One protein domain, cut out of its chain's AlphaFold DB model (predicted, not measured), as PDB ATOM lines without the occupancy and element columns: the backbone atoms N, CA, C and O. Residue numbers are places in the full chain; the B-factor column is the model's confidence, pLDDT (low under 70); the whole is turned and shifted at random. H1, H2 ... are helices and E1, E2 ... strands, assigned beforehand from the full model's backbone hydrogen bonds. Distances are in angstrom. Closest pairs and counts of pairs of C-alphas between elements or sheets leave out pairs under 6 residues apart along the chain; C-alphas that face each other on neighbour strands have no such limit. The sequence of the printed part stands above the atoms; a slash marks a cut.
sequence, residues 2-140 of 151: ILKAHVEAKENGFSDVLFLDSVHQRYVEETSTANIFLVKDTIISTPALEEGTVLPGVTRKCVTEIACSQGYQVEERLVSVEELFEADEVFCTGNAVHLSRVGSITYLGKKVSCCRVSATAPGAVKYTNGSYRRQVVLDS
ATOM      1  N   ILE A   2     106.635 104.828 128.647       59.16
ATOM      2  CA  ILE A   2     106.577 104.456 127.214       59.16
ATOM      3  C   ILE A   2     105.267 104.887 126.520       59.16
ATOM      4  O   ILE A   2     105.291 105.360 125.389       59.16
ATOM      5  N   LEU A   3     104.124 104.807 127.215       62.41
ATOM      6  CA  LEU A   3     102.808 105.050 126.603       62.41
ATOM      7  C   LEU A   3     102.632 106.476 126.053       62.41
ATOM      8  O   LEU A   3     102.056 106.641 124.987       62.41
ATOM      9  N   LYS A   4     103.154 107.504 126.740       66.44
ATOM     10  CA  LYS A   4     103.076 108.892 126.245       66.44
ATOM     11  C   LYS A   4     103.845 109.066 124.941       66.44
ATOM     12  O   LYS A   4     103.326 109.678 124.017       66.44
ATOM     13  N   ALA A   5     105.045 108.494 124.878       64.81
ATOM     14  CA  ALA A   5     105.891 108.609 123.705       64.81
ATOM     15  C   ALA A   5     105.280 107.911 122.491       64.81
ATOM     16  O   ALA A   5     105.252 108.471 121.400       64.81
ATOM     17  N   HIS A   6     104.720 106.721 122.703       67.25
ATOM     18  CA  HIS A   6     104.058 105.991 121.634       67.25
ATOM     19  C   HIS A   6     102.780 106.697 121.151       67.25
ATOM     20  O   HIS A   6     102.542 106.761 119.944       67.25
ATOM     21  N   VAL A   7     101.973 107.249 122.067       72.62
ATOM     22  CA  VAL A   7     100.761 108.010 121.715       72.62
ATOM     23  C   VAL A   7     101.116 109.236 120.880       72.62
ATOM     24  O   VAL A   7     100.540 109.410 119.812       72.62
ATOM     25  N   GLU A   8     102.106 110.028 121.293       69.50
ATOM     26  CA  GLU A   8     102.491 111.223 120.542       69.50
ATOM     27  C   GLU A   8     103.130 110.876 119.193       69.50
ATOM     28  O   GLU A   8     102.824 111.515 118.187       69.50
ATOM     29  N   ALA A   9     103.975 109.844 119.122       70.62
ATOM     30  CA  ALA A   9     104.513 109.368 117.849       70.62
ATOM     31  C   ALA A   9     103.378 108.997 116.880       70.62
ATOM     32  O   ALA A   9     103.364 109.448 115.734       70.62
ATOM     33  N   LYS A  10     102.368 108.274 117.377       72.19
ATOM     34  CA  LYS A  10     101.197 107.865 116.597       72.19
ATOM     35  C   LYS A  10     100.333 109.047 116.158       72.19
ATOM     36  O   LYS A  10      99.909 109.092 115.005       72.19
ATOM     37  N   GLU A  11     100.109 110.030 117.029       74.81
ATOM     38  CA  GLU A  11      99.412 111.282 116.688       74.81
ATOM     39  C   GLU A  11     100.144 112.067 115.593       74.81
ATOM     40  O   GLU A  11      99.523 112.692 114.730       74.81
ATOM     41  N   ASN A  12     101.473 111.976 115.571       69.25
ATOM     42  CA  ASN A  12     102.311 112.600 114.557       69.25
ATOM     43  C   ASN A  12     102.509 111.740 113.298       69.25
ATOM     44  O   ASN A  12     103.166 112.186 112.359       69.25
ATOM     45  N   GLY A  13     101.857 110.577 113.216       72.75
ATOM     46  CA  GLY A  13     101.864 109.705 112.041       72.75
ATOM     47  C   GLY A  13     103.071 108.776 111.943       72.75
ATOM     48  O   GLY A  13     103.341 108.278 110.858       72.75
ATOM     49  N   PHE A  14     103.788 108.553 113.043       76.56
ATOM     50  CA  PHE A  14     104.860 107.565 113.130       76.56
ATOM     51  C   PHE A  14     104.325 106.222 113.636       76.56
ATOM     52  O   PHE A  14     103.388 106.170 114.440       76.56
ATOM     53  N   SER A  15     104.940 105.138 113.175       78.62
ATOM     54  CA  SER A  15     104.538 103.770 113.506       78.62
ATOM     55  C   SER A  15     105.056 103.328 114.872       78.62
ATOM     56  O   SER A  15     104.339 102.650 115.604       78.62
ATOM     57  N   ASP A  16     106.290 103.705 115.212       81.31
ATOM     58  CA  ASP A  16     106.941 103.310 116.462       81.31
ATOM     59  C   ASP A  16     108.015 104.333 116.885       81.31
ATOM     60  O   ASP A  16     108.376 105.251 116.136       81.31
ATOM     61  N   VAL A  17     108.522 104.166 118.103       83.00
ATOM     62  CA  VAL A  17     109.604 104.932 118.715       83.00
ATOM     63  C   VAL A  17     110.816 104.024 118.885       83.00
ATOM     64  O   VAL A  17     110.698 102.903 119.372       83.00
ATOM     65  N   LEU A  18     111.983 104.535 118.516       83.81
ATOM     66  CA  LEU A  18     113.287 103.921 118.693       83.81
ATOM     67  C   LEU A  18     114.015 104.582 119.872       83.81
ATOM     68  O   LEU A  18     114.169 105.809 119.932       83.81
ATOM     69  N   PHE A  19     114.438 103.748 120.815       84.56
ATOM     70  CA  PHE A  19     115.159 104.143 122.012       84.56
ATOM     71  C   PHE A  19     116.654 104.253 121.749       84.56
ATOM     72  O   PHE A  19     117.247 103.456 121.017       84.56
ATOM     73  N   LEU A  20     117.232 105.279 122.365       84.50
ATOM     74  CA  LEU A  20     118.660 105.520 122.380       84.50
ATOM     75  C   LEU A  20     119.202 105.308 123.780       84.50
ATOM     76  O   LEU A  20     118.501 105.534 124.774       84.50
ATOM     77  N   ASP A  21     120.483 104.987 123.821       83.62
ATOM     78  CA  ASP A  21     121.237 104.823 125.040       83.62
ATOM     79  C   ASP A  21     121.117 106.059 125.950       83.62
ATOM     80  O   ASP A  21     121.043 107.218 125.518       83.62
ATOM     81  N   SER A  22     121.086 105.814 127.256       78.50
ATOM     82  CA  SER A  22     120.840 106.878 128.232       78.50
ATOM     83  C   SER A  22     122.048 107.792 128.492       78.50
ATOM     84  O   SER A  22     121.855 108.899 129.012       78.50
ATOM     85  N   VAL A  23     123.256 107.348 128.127       80.12
ATOM     86  CA  VAL A  23     124.547 107.954 128.491       80.12
ATOM     87  C   VAL A  23     124.985 108.974 127.440       80.12
ATOM     88  O   VAL A  23     125.209 110.144 127.745       80.12
ATOM     89  N   HIS A  24     125.073 108.533 126.194       79.50
ATOM     90  CA  HIS A  24     125.524 109.257 125.017       79.50
ATOM     91  C   HIS A  24     124.367 109.764 124.150       79.50
ATOM     92  O   HIS A  24     124.580 110.704 123.384       79.50
ATOM     93  N   GLN A  25     123.158 109.201 124.284       80.12
ATOM     94  CA  GLN A  25     121.970 109.571 123.492       80.12
ATOM     95  C   GLN A  25     122.217 109.491 121.982       80.12
ATOM     96  O   GLN A  25     121.708 110.312 121.211       80.12
ATOM     97  N   ARG A  26     123.028 108.511 121.573       83.19
ATOM     98  CA  ARG A  26     123.519 108.361 120.199       83.19
ATOM     99  C   ARG A  26     123.472 106.918 119.715       83.19
ATOM    100  O   ARG A  26     123.297 106.694 118.517       83.19
ATOM    101  N   TYR A  27     123.658 105.959 120.609       86.56
ATOM    102  CA  TYR A  27     123.603 104.549 120.272       86.56
ATOM    103  C   TYR A  27     122.173 104.050 120.352       86.56
ATOM    104  O   TYR A  27     121.398 104.456 121.210       86.56
ATOM    105  N   VAL A  28     121.828 103.199 119.406       88.06
ATOM    106  CA  VAL A  28     120.505 102.633 119.218       88.06
ATOM    107  C   VAL A  28     120.374 101.392 120.091       88.06
ATOM    108  O   VAL A  28     121.287 100.571 120.117       88.06
ATOM    109  N   GLU A  29     119.234 101.241 120.763       86.81
ATOM    110  CA  GLU A  29     118.940 100.077 121.606       86.81
ATOM    111  C   GLU A  29     117.860  99.194 120.967       86.81
ATOM    112  O   GLU A  29     118.146  98.170 120.348       86.81
ATOM    113  N   GLU A  30     116.598  99.595 121.078       84.50
ATOM    114  CA  GLU A  30     115.457  98.854 120.543       84.50
ATOM    115  C   GLU A  30     114.279  99.786 120.260       84.50
ATOM    116  O   GLU A  30     114.279 100.962 120.629       84.50
ATOM    117  N   THR A  31     113.267  99.276 119.567       85.06
ATOM    118  CA  THR A  31     111.988  99.980 119.421       85.06
ATOM    119  C   THR A  31     111.067  99.667 120.593       85.06
ATOM    120  O   THR A  31     111.346  98.767 121.382       85.06
ATOM    121  N   SER A  32     109.932 100.359 120.706       79.88
ATOM    122  CA  SER A  32     109.004 100.101 121.813       79.88
ATOM    123  C   SER A  32     108.374  98.712 121.812       79.88
ATOM    124  O   SER A  32     107.875  98.278 122.853       79.88
ATOM    125  N   THR A  33     108.423  98.001 120.684       77.94
ATOM    126  CA  THR A  33     107.798  96.682 120.536       77.94
ATOM    127  C   THR A  33     108.709  95.592 119.963       77.94
ATOM    128  O   THR A  33     108.303  94.426 119.920       77.94
ATOM    129  N   ALA A  34     109.922  95.932 119.518       84.19
ATOM    130  CA  ALA A  34     110.774  95.036 118.739       84.19
ATOM    131  C   ALA A  34     112.272  95.393 118.810       84.19
ATOM    132  O   ALA A  34     112.650  96.560 118.935       84.19
ATOM    133  N   ASN A  35     113.131  94.391 118.627       89.31
ATOM    134  CA  ASN A  35     114.561  94.592 118.385       89.31
ATOM    135  C   ASN A  35     114.789  95.139 116.970       89.31
ATOM    136  O   ASN A  35     113.977  94.896 116.077       89.31
ATOM    137  N   ILE A  36     115.902  95.840 116.759       89.31
ATOM    138  CA  ILE A  36     116.259  96.459 115.478       89.31
ATOM    139  C   ILE A  36     117.519  95.828 114.879       89.31
ATOM    140  O   ILE A  36     118.449  95.436 115.591       89.31
ATOM    141  N   PHE A  37     117.537  95.753 113.554       90.62
ATOM    142  CA  PHE A  37     118.642  95.285 112.736       90.62
ATOM    143  C   PHE A  37     118.938  96.299 111.634       90.62
ATOM    144  O   PHE A  37     118.036  96.878 111.027       90.62
ATOM    145  N   LEU A  38     120.225  96.481 111.384       92.25
ATOM    146  CA  LEU A  38     120.818  97.320 110.356       92.25
ATOM    147  C   LEU A  38     121.474  96.405 109.323       92.25
ATOM    148  O   LEU A  38     122.229  95.518 109.706       92.25
ATOM    149  N   VAL A  39     121.260  96.652 108.037       90.50
ATOM    150  CA  VAL A  39     121.994  96.001 106.948       90.50
ATOM    151  C   VAL A  39     122.798  97.055 106.205       90.50
ATOM    152  O   VAL A  39     122.256  98.076 105.771       90.50
ATOM    153  N   LYS A  40     124.097  96.803 106.060       89.12
ATOM    154  CA  LYS A  40     125.003  97.611 105.245       89.12
ATOM    155  C   LYS A  40     125.940  96.678 104.493       89.12
ATOM    156  O   LYS A  40     126.615  95.851 105.111       89.12
ATOM    157  N   ASP A  41     125.944  96.784 103.170       87.31
ATOM    158  CA  ASP A  41     126.636  95.861 102.271       87.31
ATOM    159  C   ASP A  41     126.202  94.393 102.499       87.31
ATOM    160  O   ASP A  41     125.091  93.998 102.145       87.31
ATOM    161  N   THR A  42     127.068  93.569 103.096       84.69
ATOM    162  CA  THR A  42     126.816  92.147 103.410       84.69
ATOM    163  C   THR A  42     126.776  91.871 104.913       84.69
ATOM    164  O   THR A  42     126.738  90.710 105.329       84.69
ATOM    165  N   ILE A  43     126.839  92.924 105.730       90.94
ATOM    166  CA  ILE A  43     126.924  92.834 107.184       90.94
ATOM    167  C   ILE A  43     125.592  93.274 107.782       90.94
ATOM    168  O   ILE A  43     125.070  94.351 107.489       90.94
ATOM    169  N   ILE A  44     125.061  92.423 108.650       92.88
ATOM    170  CA  ILE A  44     123.905  92.719 109.479       92.88
ATOM    171  C   ILE A  44     124.427  93.099 110.860       92.88
ATOM    172  O   ILE A  44     125.101  92.308 111.511       92.88
ATOM    173  N   SER A  45     124.119  94.297 111.335       93.94
ATOM    174  CA  SER A  45     124.457  94.740 112.686       93.94
ATOM    175  C   SER A  45     123.199  94.871 113.536       93.94
ATOM    176  O   SER A  45     122.161  95.341 113.073       93.94
ATOM    177  N   THR A  46     123.279  94.485 114.802       92.25
ATOM    178  CA  THR A  46     122.211  94.692 115.786       92.25
ATOM    179  C   THR A  46     122.819  95.173 117.104       92.25
ATOM    180  O   THR A  46     123.949  94.780 117.416       92.25
ATOM    181  N   PRO A  47     122.118  96.022 117.878       91.50
ATOM    182  CA  PRO A  47     122.571  96.431 119.201       91.50
ATOM    183  C   PRO A  47     122.969  95.240 120.080       91.50
ATOM    184  O   PRO A  47     122.252  94.231 120.173       91.50
ATOM    185  N   ALA A  48     124.151  95.347 120.692       87.12
ATOM    186  CA  ALA A  48     124.680  94.337 121.599       87.12
ATOM    187  C   ALA A  48     123.846  94.252 122.884       87.12
ATOM    188  O   ALA A  48     123.373  95.258 123.408       87.12
ATOM    189  N   LEU A  49     123.708  93.038 123.417       80.75
ATOM    190  CA  LEU A  49     122.980  92.792 124.666       80.75
ATOM    191  C   LEU A  49     123.810  93.112 125.923       80.75
ATOM    192  O   LEU A  49     123.261  93.129 127.021       80.75
ATOM    193  N   GLU A  50     125.120  93.335 125.779       66.88
ATOM    194  CA  GLU A  50     126.075  93.433 126.897       66.88
ATOM    195  C   GLU A  50     125.789  94.601 127.853       66.88
ATOM    196  O   GLU A  50     126.010  94.471 129.055       66.88
ATOM    197  N   GLU A  51     125.210  95.696 127.355       66.19
ATOM    198  CA  GLU A  51     124.809  96.851 128.175       66.19
ATOM    199  C   GLU A  51     123.523  96.592 128.991       66.19
ATOM    200  O   GLU A  51     123.136  97.399 129.835       66.19
ATOM    201  N   GLY A  52     122.840  95.460 128.767       64.62
ATOM    202  CA  GLY A  52     121.667  95.033 129.538       64.62
ATOM    203  C   GLY A  52     120.402  95.874 129.332       64.62
ATOM    204  O   GLY A  52     119.411  95.657 130.029       64.62
ATOM    205  N   THR A  53     120.417  96.826 128.398       72.62
ATOM    206  CA  THR A  53     119.280  97.704 128.079       72.62
ATOM    207  C   THR A  53     118.386  97.159 126.967       72.62
ATOM    208  O   THR A  53     117.215  97.521 126.902       72.62
ATOM    209  N   VAL A  54     118.906  96.250 126.139       79.25
ATOM    210  CA  VAL A  54     118.186  95.617 125.026       79.25
ATOM    211  C   VAL A  54     117.635  94.262 125.454       79.25
ATOM    212  O   VAL A  54     118.349  93.441 126.039       79.25
ATOM    213  N   LEU A  55     116.371  93.985 125.133       81.50
ATOM    214  CA  LEU A  55     115.755  92.712 125.487       81.50
ATOM    215  C   LEU A  55     116.306  91.562 124.622       81.50
ATOM    216  O   LEU A  55     116.313  91.671 123.390       81.50
ATOM    217  N   PRO A  56     116.696  90.416 125.224       80.25
ATOM    218  CA  PRO A  56     117.141  89.236 124.485       80.25
ATOM    219  C   PRO A  56     115.944  88.526 123.830       80.25
ATOM    220  O   PRO A  56     115.418  87.535 124.339       80.25
ATOM    221  N   GLY A  57     115.474  89.057 122.701       82.06
ATOM    222  CA  GLY A  57     114.318  88.534 121.978       82.06
ATOM    223  C   GLY A  57     114.559  87.145 121.376       82.06
ATOM    224  O   GLY A  57     115.582  86.894 120.738       82.06
ATOM    225  N   VAL A  58     113.577  86.245 121.502       84.06
ATOM    226  CA  VAL A  58     113.627  84.915 120.862       84.06
ATOM    227  C   VAL A  58     113.676  85.051 119.336       84.06
ATOM    228  O   VAL A  58     114.519  84.432 118.696       84.06
ATOM    229  N   THR A  59     112.849  85.932 118.758       83.38
ATOM    230  CA  THR A  59     112.844  86.208 117.310       83.38
ATOM    231  C   THR A  59     114.184  86.762 116.831       83.38
ATOM    232  O   THR A  59     114.675  86.328 115.794       83.38
ATOM    233  N   ARG A  60     114.816  87.657 117.606       86.94
ATOM    234  CA  ARG A  60     116.160  88.185 117.316       86.94
ATOM    235  C   ARG A  60     117.162  87.044 117.166       86.94
ATOM    236  O   ARG A  60     117.871  86.988 116.170       86.94
ATOM    237  N   LYS A  61     117.177  86.108 118.123       86.75
ATOM    238  CA  LYS A  61     118.061  84.937 118.079       86.75
ATOM    239  C   LYS A  61     117.812  84.083 116.831       86.75
ATOM    240  O   LYS A  61     118.763  83.763 116.126       86.75
ATOM    241  N   CYS A  62     116.552  83.768 116.529       86.50
ATOM    242  CA  CYS A  62     116.203  82.987 115.341       86.50
ATOM    243  C   CYS A  62     116.648  83.677 114.043       86.50
ATOM    244  O   CYS A  62     117.209  83.029 113.167       86.50
ATOM    245  N   VAL A  63     116.435  84.990 113.922       86.56
ATOM    246  CA  VAL A  63     116.841  85.758 112.735       86.56
ATOM    247  C   VAL A  63     118.360  85.787 112.584       86.56
ATOM    248  O   VAL A  63     118.848  85.559 111.479       86.56
ATOM    249  N   THR A  64     119.109  85.985 113.672       87.94
ATOM    250  CA  THR A  64     120.577  85.910 113.654       87.94
ATOM    251  C   THR A  64     121.063  84.536 113.183       87.94
ATOM    252  O   THR A  64     121.923  84.458 112.309       87.94
ATOM    253  N   GLU A  65     120.495  83.447 113.707       88.56
ATOM    254  CA  GLU A  65     120.861  82.078 113.310       88.56
ATOM    255  C   GLU A  65     120.565  81.809 111.826       88.56
ATOM    256  O   GLU A  65     121.422  81.293 111.102       88.56
ATOM    257  N   ILE A  66     119.379  82.207 111.351       86.81
ATOM    258  CA  ILE A  66     118.975  82.065 109.946       86.81
ATOM    259  C   ILE A  66     119.901  82.879 109.034       86.81
ATOM    260  O   ILE A  66     120.405  82.336 108.050       86.81
ATOM    261  N   ALA A  67     120.171  84.143 109.360       86.50
ATOM    262  CA  ALA A  67     121.057  84.999 108.577       86.50
ATOM    263  C   ALA A  67     122.474  84.411 108.465       86.50
ATOM    264  O   ALA A  67     123.001  84.290 107.357       86.50
ATOM    265  N   CYS A  68     123.046  83.950 109.581       88.56
ATOM    266  CA  CYS A  68     124.340  83.269 109.588       88.56
ATOM    267  C   CYS A  68     124.329  82.008 108.706       88.56
ATOM    268  O   CYS A  68     125.260  81.788 107.931       88.56
ATOM    269  N   SER A  69     123.265  81.195 108.763       86.44
ATOM    270  CA  SER A  69     123.132  79.991 107.922       86.44
ATOM    271  C   SER A  69     123.051  80.286 106.419       86.44
ATOM    272  O   SER A  69     123.436  79.451 105.604       86.44
ATOM    273  N   GLN A  70     122.577  81.479 106.053       86.00
ATOM    274  CA  GLN A  70     122.488  81.946 104.669       86.00
ATOM    275  C   GLN A  70     123.781  82.630 104.192       86.00
ATOM    276  O   GLN A  70     123.855  83.067 103.046       86.00
ATOM    277  N   GLY A  71     124.808  82.694 105.047       86.00
ATOM    278  CA  GLY A  71     126.118  83.253 104.721       86.00
ATOM    279  C   GLY A  71     126.256  84.755 104.972       86.00
ATOM    280  O   GLY A  71     127.254  85.335 104.549       86.00
ATOM    281  N   TYR A  72     125.300  85.387 105.660       88.56
ATOM    282  CA  TYR A  72     125.464  86.765 106.126       88.56
ATOM    283  C   TYR A  72     126.348  86.817 107.372       88.56
ATOM    284  O   TYR A  72     126.292  85.938 108.234       88.56
ATOM    285  N   GLN A  73     127.129  87.888 107.497       92.38
ATOM    286  CA  GLN A  73     127.853  88.192 108.727       92.38
ATOM    287  C   GLN A  73     126.931  88.982 109.656       92.38
ATOM    288  O   GLN A  73     126.482  90.066 109.289       92.38
ATOM    289  N   VAL A  74     126.652  88.444 110.846       92.44
ATOM    290  CA  VAL A  74     125.859  89.137 111.870       92.44
ATOM    291  C   VAL A  74     126.770  89.605 112.999       92.44
ATOM    292  O   VAL A  74     127.487  88.804 113.597       92.44
ATOM    293  N   GLU A  75     126.724  90.898 113.300       93.50
ATOM    294  CA  GLU A  75     127.511  91.542 114.349       93.50
ATOM    295  C   GLU A  75     126.605  92.114 115.437       93.50
ATOM    296  O   GLU A  75     125.760  92.975 115.185       93.50
ATOM    297  N   GLU A  76     126.822  91.670 116.670       91.81
ATOM    298  CA  GLU A  76     126.224  92.288 117.849       91.81
ATOM    299  C   GLU A  76     127.181  93.362 118.372       91.81
ATOM    300  O   GLU A  76     128.239  93.047 118.913       91.81
ATOM    301  N   ARG A  77     126.847  94.639 118.167       92.31
ATOM    302  CA  ARG A  77     127.720  95.768 118.527       92.31
ATOM    303  C   ARG A  77     126.925  97.034 118.812       92.31
ATOM    304  O   ARG A  77     125.730  97.102 118.551       92.31
ATOM    305  N   LEU A  78     127.599  98.069 119.304       90.12
ATOM    306  CA  LEU A  78     127.008  99.404 119.358       90.12
ATOM    307  C   LEU A  78     126.743  99.909 117.933       90.12
ATOM    308  O   LEU A  78     127.640  99.900 117.086       90.12
ATOM    309  N   VAL A  79     125.508 100.343 117.691       90.12
ATOM    310  CA  VAL A  79     125.056 100.920 116.420       90.12
ATOM    311  C   VAL A  79     124.635 102.356 116.684       90.12
ATOM    312  O   VAL A  79     123.806 102.606 117.552       90.12
ATOM    313  N   SER A  80     125.214 103.312 115.968       90.12
ATOM    314  CA  SER A  80     124.859 104.727 116.100       90.12
ATOM    315  C   SER A  80     123.671 105.120 115.213       90.12
ATOM    316  O   SER A  80     123.400 104.491 114.189       90.12
ATOM    317  N   VAL A  81     122.965 106.199 115.568       86.69
ATOM    318  CA  VAL A  81     121.888 106.746 114.718       86.69
ATOM    319  C   VAL A  81     122.412 107.180 113.347       86.69
ATOM    320  O   VAL A  81     121.697 107.076 112.353       86.69
ATOM    321  N   GLU A  82     123.660 107.640 113.257       88.44
ATOM    322  CA  GLU A  82     124.253 107.998 111.969       88.44
ATOM    323  C   GLU A  82     124.424 106.781 111.057       88.44
ATOM    324  O   GLU A  82     124.199 106.894 109.857       88.44
ATOM    325  N   GLU A  83     124.739 105.609 111.609       88.38
ATOM    326  CA  GLU A  83     124.833 104.379 110.820       88.38
ATOM    327  C   GLU A  83     123.476 103.933 110.277       88.38
ATOM    328  O   GLU A  83     123.409 103.481 109.137       88.38
ATOM    329  N   LEU A  84     122.388 104.141 111.028       86.31
ATOM    330  CA  LEU A  84     121.027 103.913 110.523       86.31
ATOM    331  C   LEU A  84     120.703 104.777 109.299       86.31
ATOM    332  O   LEU A  84     119.900 104.382 108.460       86.31
ATOM    333  N   PHE A  85     121.307 105.960 109.185       86.44
ATOM    334  CA  PHE A  85     121.110 106.840 108.032       86.44
ATOM    335  C   PHE A  85     121.912 106.435 106.801       86.44
ATOM    336  O   PHE A  85     121.583 106.868 105.698       86.44
ATOM    337  N   GLU A  86     122.959 105.645 106.991       88.25
ATOM    338  CA  GLU A  86     123.808 105.128 105.919       88.25
ATOM    339  C   GLU A  86     123.500 103.667 105.578       88.25
ATOM    340  O   GLU A  86     124.202 103.072 104.763       88.25
ATOM    341  N   ALA A  87     122.489 103.089 106.225       86.69
ATOM    342  CA  ALA A  87     122.040 101.729 106.000       86.69
ATOM    343  C   ALA A  87     121.492 101.542 104.585       86.69
ATOM    344  O   ALA A  87     120.802 102.419 104.057       86.69
ATOM    345  N   ASP A  88     121.701 100.355 104.026       88.81
ATOM    346  CA  ASP A  88     120.979  99.934 102.827       88.81
ATOM    347  C   ASP A  88     119.556  99.478 103.175       88.81
ATOM    348  O   ASP A  88     118.622  99.695 102.398       88.81
ATOM    349  N   GLU A  89     119.394  98.868 104.352       87.69
ATOM    350  CA  GLU A  89     118.112  98.424 104.886       87.69
ATOM    351  C   GLU A  89     118.118  98.432 106.421       87.69
ATOM    352  O   GLU A  89     119.125  98.141 107.064       87.69
ATOM    353  N   VAL A  90     116.968  98.735 107.023       89.44
ATOM    354  CA  VAL A  90     116.727  98.590 108.464       89.44
ATOM    355  C   VAL A  90     115.419  97.840 108.650       89.44
ATOM    356  O   VAL A  90     114.410  98.143 108.005       89.44
ATOM    357  N   PHE A  91     115.419  96.871 109.557       88.06
ATOM    358  CA  PHE A  91     114.230  96.100 109.893       88.06
ATOM    359  C   PHE A  91     114.155  95.812 111.391       88.06
ATOM    360  O   PHE A  91     115.151  95.839 112.109       88.06
ATOM    361  N   CYS A  92     112.946  95.536 111.866       87.06
ATOM    362  CA  CYS A  92     112.657  95.225 113.255       87.06
ATOM    363  C   CYS A  92     112.072  93.818 113.390       87.06
ATOM    364  O   CYS A  92     111.339  93.351 112.514       87.06
ATOM    365  N   THR A  93     112.354  93.167 114.517       81.94
ATOM    366  CA  THR A  93     111.858  91.827 114.855       81.94
ATOM    367  C   THR A  93     111.268  91.820 116.260       81.94
ATOM    368  O   THR A  93     111.915  92.256 117.212       81.94
ATOM    369  N   GLY A  94     110.076  91.269 116.424       77.44
ATOM    370  CA  GLY A  94     109.400  91.133 117.708       77.44
ATOM    371  C   GLY A  94     108.418  89.965 117.691       77.44
ATOM    372  O   GLY A  94     108.175  89.344 116.662       77.44
ATOM    373  N   ASN A  95     107.825  89.649 118.838       63.75
ATOM    374  CA  ASN A  95     106.900  88.513 118.932       63.75
ATOM    375  C   ASN A  95     105.583  88.768 118.166       63.75
ATOM    376  O   ASN A  95     105.034  87.875 117.535       63.75
ATOM    377  N   ALA A  96     105.092  90.013 118.170       59.69
ATOM    378  CA  ALA A  96     103.929  90.426 117.373       59.69
ATOM    379  C   ALA A  96     104.302  90.861 115.941       59.69
ATOM    380  O   ALA A  96     103.439  90.971 115.071       59.69
ATOM    381  N   VAL A  97     105.589  91.120 115.703       57.00
ATOM    382  CA  VAL A  97     106.145  91.667 114.466       57.00
ATOM    383  C   VAL A  97     107.193  90.685 113.963       57.00
ATOM    384  O   VAL A  97     108.365  90.815 114.293       57.00
ATOM    385  N   HIS A  98     106.771  89.672 113.205       65.06
ATOM    386  CA  HIS A  98     107.675  88.614 112.742       65.06
ATOM    387  C   HIS A  98     108.931  89.196 112.069       65.06
ATOM    388  O   HIS A  98     110.048  88.871 112.464       65.06
ATOM    389  N   LEU A  99     108.740  90.117 111.119       76.00
ATOM    390  CA  LEU A  99     109.789  90.933 110.512       76.00
ATOM    391  C   LEU A  99     109.125  92.152 109.859       76.00
ATOM    392  O   LEU A  99     108.214  91.986 109.049       76.00
ATOM    393  N   SER A 100     109.551  93.365 110.209       80.75
ATOM    394  CA  SER A 100     109.022  94.606 109.626       80.75
ATOM    395  C   SER A 100     110.134  95.507 109.133       80.75
ATOM    396  O   SER A 100     111.020  95.873 109.896       80.75
ATOM    397  N   ARG A 101     110.043  95.939 107.877       83.06
ATOM    398  CA  ARG A 101     110.947  96.944 107.311       83.06
ATOM    399  C   ARG A 101     110.655  98.340 107.857       83.06
ATOM    400  O   ARG A 101     109.498  98.722 108.050       83.06
ATOM    401  N   VAL A 102     111.715  99.116 108.046       83.50
ATOM    402  CA  VAL A 102     111.651 100.535 108.399       83.50
ATOM    403  C   VAL A 102     111.765 101.357 107.117       83.50
ATOM    404  O   VAL A 102     112.766 101.290 106.415       83.50
ATOM    405  N   GLY A 103     110.734 102.138 106.793       81.56
ATOM    406  CA  GLY A 103     110.695 102.949 105.571       81.56
ATOM    407  C   GLY A 103     111.439 104.277 105.713       81.56
ATOM    408  O   GLY A 103     112.158 104.708 104.802       81.56
ATOM    409  N   SER A 104     111.294 104.937 106.862       82.44
ATOM    410  CA  SER A 104     112.086 106.121 107.190       82.44
ATOM    411  C   SER A 104     112.293 106.312 108.687       82.44
ATOM    412  O   SER A 104     111.536 105.807 109.515       82.44
ATOM    413  N   ILE A 105     113.344 107.059 109.008       84.75
ATOM    414  CA  ILE A 105     113.819 107.335 110.358       84.75
ATOM    415  C   ILE A 105     113.930 108.850 110.503       84.75
ATOM    416  O   ILE A 105     114.520 109.513 109.646       84.75
ATOM    417  N   THR A 106     113.365 109.412 111.572       82.81
ATOM    418  CA  THR A 106     113.490 110.846 111.876       82.81
ATOM    419  C   THR A 106     114.193 111.061 113.209       82.81
ATOM    420  O   THR A 106     113.737 110.574 114.241       82.81
ATOM    421  N   TYR A 107     115.279 111.839 113.192       81.31
ATOM    422  CA  TYR A 107     116.058 112.212 114.376       81.31
ATOM    423  C   TYR A 107     116.480 113.680 114.297       81.31
ATOM    424  O   TYR A 107     116.964 114.129 113.260       81.31
ATOM    425  N   LEU A 108     116.281 114.441 115.380       79.88
ATOM    426  CA  LEU A 108     116.623 115.874 115.470       79.88
ATOM    427  C   LEU A 108     116.119 116.716 114.275       79.88
ATOM    428  O   LEU A 108     116.774 117.651 113.825       79.88
ATOM    429  N   GLY A 109     114.951 116.363 113.731       73.38
ATOM    430  CA  GLY A 109     114.349 117.019 112.563       73.38
ATOM    431  C   GLY A 109     114.910 116.605 111.203       73.38
ATOM    432  O   GLY A 109     114.378 117.030 110.178       73.38
ATOM    433  N   LYS A 110     115.926 115.742 111.164       76.31
ATOM    434  CA  LYS A 110     116.421 115.120 109.938       76.31
ATOM    435  C   LYS A 110     115.656 113.821 109.684       76.31
ATOM    436  O   LYS A 110     115.726 112.900 110.492       76.31
ATOM    437  N   LYS A 111     114.939 113.755 108.559       81.56
ATOM    438  CA  LYS A 111     114.279 112.540 108.056       81.56
ATOM    439  C   LYS A 111     115.167 111.879 107.004       81.56
ATOM    440  O   LYS A 111     115.608 112.553 106.074       81.56
ATOM    441  N   VAL A 112     115.401 110.578 107.135       81.31
ATOM    442  CA  VAL A 112     116.136 109.759 106.162       81.31
ATOM    443  C   VAL A 112     115.276 108.559 105.789       81.31
ATOM    444  O   VAL A 112     114.728 107.895 106.666       81.31
ATOM    445  N   SER A 113     115.114 108.304 104.490       80.88
ATOM    446  CA  SER A 113     114.467 107.075 104.026       80.88
ATOM    447  C   SER A 113     115.491 105.952 104.007       80.88
ATOM    448  O   SER A 113     116.584 106.133 103.479       80.88
ATOM    449  N   CYS A 114     115.128 104.820 104.602       68.25
ATOM    450  CA  CYS A 114     116.016 103.675 104.753       68.25
ATOM    451  C   CYS A 114     115.870 102.654 103.614       68.25
ATOM    452  O   CYS A 114     116.670 101.737 103.497       68.25
ATOM    453  N   CYS A 115     114.861 102.804 102.751       56.81
ATOM    454  CA  CYS A 115     114.712 101.958 101.576       56.81
ATOM    455  C   CYS A 115     115.438 102.609 100.403       56.81
ATOM    456  O   CYS A 115     114.898 103.511  99.761       56.81
ATOM    457  N   ARG A 116     116.623 102.112 100.042       52.50
ATOM    458  CA  ARG A 116     117.284 102.495  98.783       52.50
ATOM    459  C   ARG A 116     116.679 101.767  97.568       52.50
ATOM    460  O   ARG A 116     117.381 101.384  96.639       52.50
ATOM    461  N   VAL A 117     115.356 101.587  97.556       36.34
ATOM    462  CA  VAL A 117     114.613 101.175  96.362       36.34
ATOM    463  C   VAL A 117     114.164 102.455  95.672       36.34
ATOM    464  O   VAL A 117     113.502 103.291  96.281       36.34
ATOM    465  N   SER A 118     114.558 102.635  94.413       32.69
ATOM    466  CA  SER A 118     114.118 103.739  93.561       32.69
ATOM    467  C   SER A 118     112.588 103.774  93.466       32.69
ATOM    468  O   SER A 118     111.999 103.152  92.588       32.69
ATOM    469  N   ALA A 119     111.939 104.497  94.370       30.55
ATOM    470  CA  ALA A 119     110.528 104.822  94.290       30.55
ATOM    471  C   ALA A 119     110.310 106.209  94.899       30.55
ATOM    472  O   ALA A 119     110.248 106.414  96.107       30.55
ATOM    473  N   THR A 120     110.231 107.182  94.000       33.75
ATOM    474  CA  THR A 120     109.725 108.530  94.217       33.75
ATOM    475  C   THR A 120     108.375 108.488  94.940       33.75
ATOM    476  O   THR A 120     107.381 108.061  94.359       33.75
ATOM    477  N   ALA A 121     108.316 108.990  96.173       30.62
ATOM    478  CA  ALA A 121     107.085 109.486  96.783       30.62
ATOM    479  C   ALA A 121     107.421 110.593  97.805       30.62
ATOM    480  O   ALA A 121     108.154 110.342  98.763       30.62
ATOM    481  N   PRO A 122     106.929 111.831  97.620       33.66
ATOM    482  CA  PRO A 122     107.115 112.905  98.587       33.66
ATOM    483  C   PRO A 122     106.093 112.742  99.720       33.66
ATOM    484  O   PRO A 122     104.889 112.782  99.483       33.66
ATOM    485  N   GLY A 123     106.553 112.553 100.961       27.72
ATOM    486  CA  GLY A 123     105.663 112.273 102.093       27.72
ATOM    487  C   GLY A 123     106.176 112.800 103.430       27.72
ATOM    488  O   GLY A 123     107.029 112.180 104.060       27.72
ATOM    489  N   ALA A 124     105.629 113.958 103.815       29.14
ATOM    490  CA  ALA A 124     105.578 114.616 105.127       29.14
ATOM    491  C   ALA A 124     106.754 114.400 106.109       29.14
ATOM    492  O   ALA A 124     106.887 113.366 106.767       29.14
ATOM    493  N   VAL A 125     107.548 115.459 106.297       32.62
ATOM    494  CA  VAL A 125     108.368 115.662 107.498       32.62
ATOM    495  C   VAL A 125     107.467 116.313 108.545       32.62
ATOM    496  O   VAL A 125     107.056 117.460 108.377       32.62
ATOM    497  N   LYS A 126     107.120 115.580 109.603       34.44
ATOM    498  CA  LYS A 126     106.418 116.134 110.764       34.44
ATOM    499  C   LYS A 126     107.410 116.240 111.914       34.44
ATOM    500  O   LYS A 126     108.007 115.253 112.324       34.44
ATOM    501  N   TYR A 127     107.628 117.467 112.367       34.62
ATOM    502  CA  TYR A 127     108.518 117.802 113.470       34.62
ATOM    503  C   TYR A 127     107.677 117.964 114.735       34.62
ATOM    504  O   TYR A 127     106.680 118.686 114.705       34.62
ATOM    505  N   THR A 128     108.066 117.329 115.839       35.38
ATOM    506  CA  THR A 128     107.403 117.526 117.134       35.38
ATOM    507  C   THR A 128     108.340 118.298 118.058       35.38
ATOM    508  O   THR A 128     109.506 117.957 118.234       35.38
ATOM    509  N   ASN A 129     107.833 119.391 118.630       31.50
ATOM    510  CA  ASN A 129     108.527 120.220 119.623       31.50
ATOM    511  C   ASN A 129     108.290 119.705 121.064       31.50
ATOM    512  O   ASN A 129     108.350 120.475 122.022       31.50
ATOM    513  N   GLY A 130     107.967 118.417 121.224       37.94
ATOM    514  CA  GLY A 130     107.692 117.784 122.517       37.94
ATOM    515  C   GLY A 130     108.955 117.265 123.212       37.94
ATOM    516  O   GLY A 130     110.047 117.306 122.651       37.94
ATOM    517  N   SER A 131     108.811 116.734 124.430       38.28
ATOM    518  CA  SER A 131     109.871 116.253 125.349       38.28
ATOM    519  C   SER A 131     110.820 115.134 124.832       38.28
ATOM    520  O   SER A 131     111.500 114.492 125.632       38.28
ATOM    521  N   TYR A 132     110.920 114.906 123.519       44.41
ATOM    522  CA  TYR A 132     111.564 113.785 122.808       44.41
ATOM    523  C   TYR A 132     113.054 113.960 122.534       44.41
ATOM    524  O   TYR A 132     113.579 113.427 121.562       44.41
ATOM    525  N   ARG A 133     113.788 114.675 123.388       45.84
ATOM    526  CA  ARG A 133     115.219 114.932 123.137       45.84
ATOM    527  C   ARG A 133     116.095 113.667 123.050       45.84
ATOM    528  O   ARG A 133     117.251 113.793 122.678       45.84
ATOM    529  N   ARG A 134     115.568 112.478 123.376       46.12
ATOM    530  CA  ARG A 134     116.309 111.203 123.415       46.12
ATOM    531  C   ARG A 134     115.735 110.090 122.528       46.12
ATOM    532  O   ARG A 134     116.099 108.939 122.726       46.12
ATOM    533  N   GLN A 135     114.783 110.383 121.640       53.34
ATOM    534  CA  GLN A 135     114.036 109.339 120.925       53.34
ATOM    535  C   GLN A 135     113.984 109.610 119.423       53.34
ATOM    536  O   GLN A 135     113.825 110.750 118.985       53.34
ATOM    537  N   VAL A 136     114.128 108.539 118.648       55.97
ATOM    538  CA  VAL A 136     114.022 108.523 117.187       55.97
ATOM    539  C   VAL A 136     112.645 107.963 116.828       55.97
ATOM    540  O   VAL A 136     112.139 107.093 117.527       55.97
ATOM    541  N   VAL A 137     112.009 108.448 115.766       60.81
ATOM    542  CA  VAL A 137     110.686 107.951 115.343       60.81
ATOM    543  C   VAL A 137     110.771 107.257 113.990       60.81
ATOM    544  O   VAL A 137     111.499 107.706 113.097       60.81
ATOM    545  N   LEU A 138     110.045 106.146 113.864       59.72
ATOM    546  CA  LEU A 138     110.073 105.260 112.705       59.72
ATOM    547  C   LEU A 138     108.762 105.348 111.925       59.72
ATOM    548  O   LEU A 138     107.678 105.379 112.504       59.72
ATOM    549  N   ASP A 139     108.871 105.342 110.605       61.88
ATOM    550  CA  ASP A 139     107.750 105.266 109.670       61.88
ATOM    551  C   ASP A 139     107.888 103.961 108.877       61.88
ATOM    552  O   ASP A 139     108.901 103.747 108.201       61.88
ATOM    553  N   SER A 140     106.919 103.057 109.009       57.09
ATOM    554  CA  SER A 140     106.915 101.768 108.316       57.09
ATOM    555  C   SER A 140     105.899 101.779 107.177       57.09
ATOM    556  O   SER A 140     104.691 101.824 107.398       57.09
TER     557      SER A 140
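What this domain is: This is residues 2 to 140 of the 151 residues of an uncharacterized protein of Prunus persica (UniProt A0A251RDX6). Two strongly twisted sheets stand partly face to face with their strands crossed, E2 E1 E9 E7 E8 in one and E5 E4 E3 E6 in the other; H1 covers the far face of the first and H2 the far face of the second. The short helix H3 sits between the sheets, near E7, E8 and E3, and residues 118 to 123 stick out in the long loop before E9. The printed part has 139 residues with three named helices and nine named strands, in the order H1 E1 E2 E3 E4 H2 E5 H3 E6 E7 E8 E9, and its class is mixed, helices and strands. The five-strand sheet is all antiparallel and the four-strand sheet is mixed. The whole is compact, with a radius of gyration of the C-alphas of 14.5 A and spans of 43 by 37 by 28 A.

Where its parts are: Find C-alpha 2 at (106.577, 104.456, 127.214); from there H1 runs through residues 2 to 11, 14.4 A long. Next come E1, residues 16 to 20, and E2, residues 28 to 31. Look then for E3, residues 35 to 40, 17.1 A long, and E4, residues 43 to 47. H2 holds residues 58 to 69; it begins at C-alpha 58, (113.627, 84.915, 120.862), and measures 16.8 A. After it read E5, residues 73 to 77, H3, residues 81 to 85, and E6, residues 89 to 93, 13.5 A long. E7, residues 104 to 107, and E8, residues 110 to 113, follow; E9, residues 135 to 139, 13.5 A long, ends at C-alpha 139, (107.750, 105.266, 109.670).

How they stand to each other: Start with H1, which is on the sheet E2 E1 E9 E7 E8 at a height over the sheet of 8.2 A. It lies over E1 and runs slantwise to the strands, at 52 degrees to E1 on the local plane; the C-alphas of His 6 and Val 17 are their closest, 6.4 A. In this sheet E1 and E2 form a hairpin, with N 19 and O 30 at 2.8 A. E1 and E9 have N 18 and O 136 at 2.7 A, E9 and E7 have N 139 and O 104 at 2.9 A, and the hairpin E7 and E8 has N 105 and O 112 at 2.8 A. The two sheets make a sandwich, two sheets face to face, their strands at 72 degrees; the closest C-alphas of E2 and E3 are those of Glu 30 and Ile 36, 5.7 A. In the second sheet, the hairpin E3 and E4 has N 45 and O 38 at 2.8 A, E3 and E6 have N 37 and O 91 at 2.8 A, and the parallel pair E5 and E4 has N 75 and O 44 at 2.8 A. H2 is on this sheet at a height of 9.1 A, over E4 and E3, and runs along the strands. E4, H2, E5 form a strand-helix-strand unit, two parallel neighbour strands with a helix between, and its crossover is right-handed. E5, H3, E6 form a split unit, with E4 and E3 between its strands, also right-handed. H3 is on the first sheet, on the opposite face from H1, and only grazes the second with residues 83 to 85. In H1, H2 and H3 every O i to N i+4 pair is within hydrogen-bond range.

The domain as a whole: The two C-alphas farthest apart, those of Ser 69 and Asn 129, are 44.4 A from each other. The printed part has no cut. The link E8 to E9, residues 114 to 134, is long, and its residues 118 to 123 stand free. The mean pLDDT of the printed part is 74.5; look for values under 70 at residues 2 to 6, 8, 12, 50 to 52, 95 to 98 and 114 to 140, which include E9.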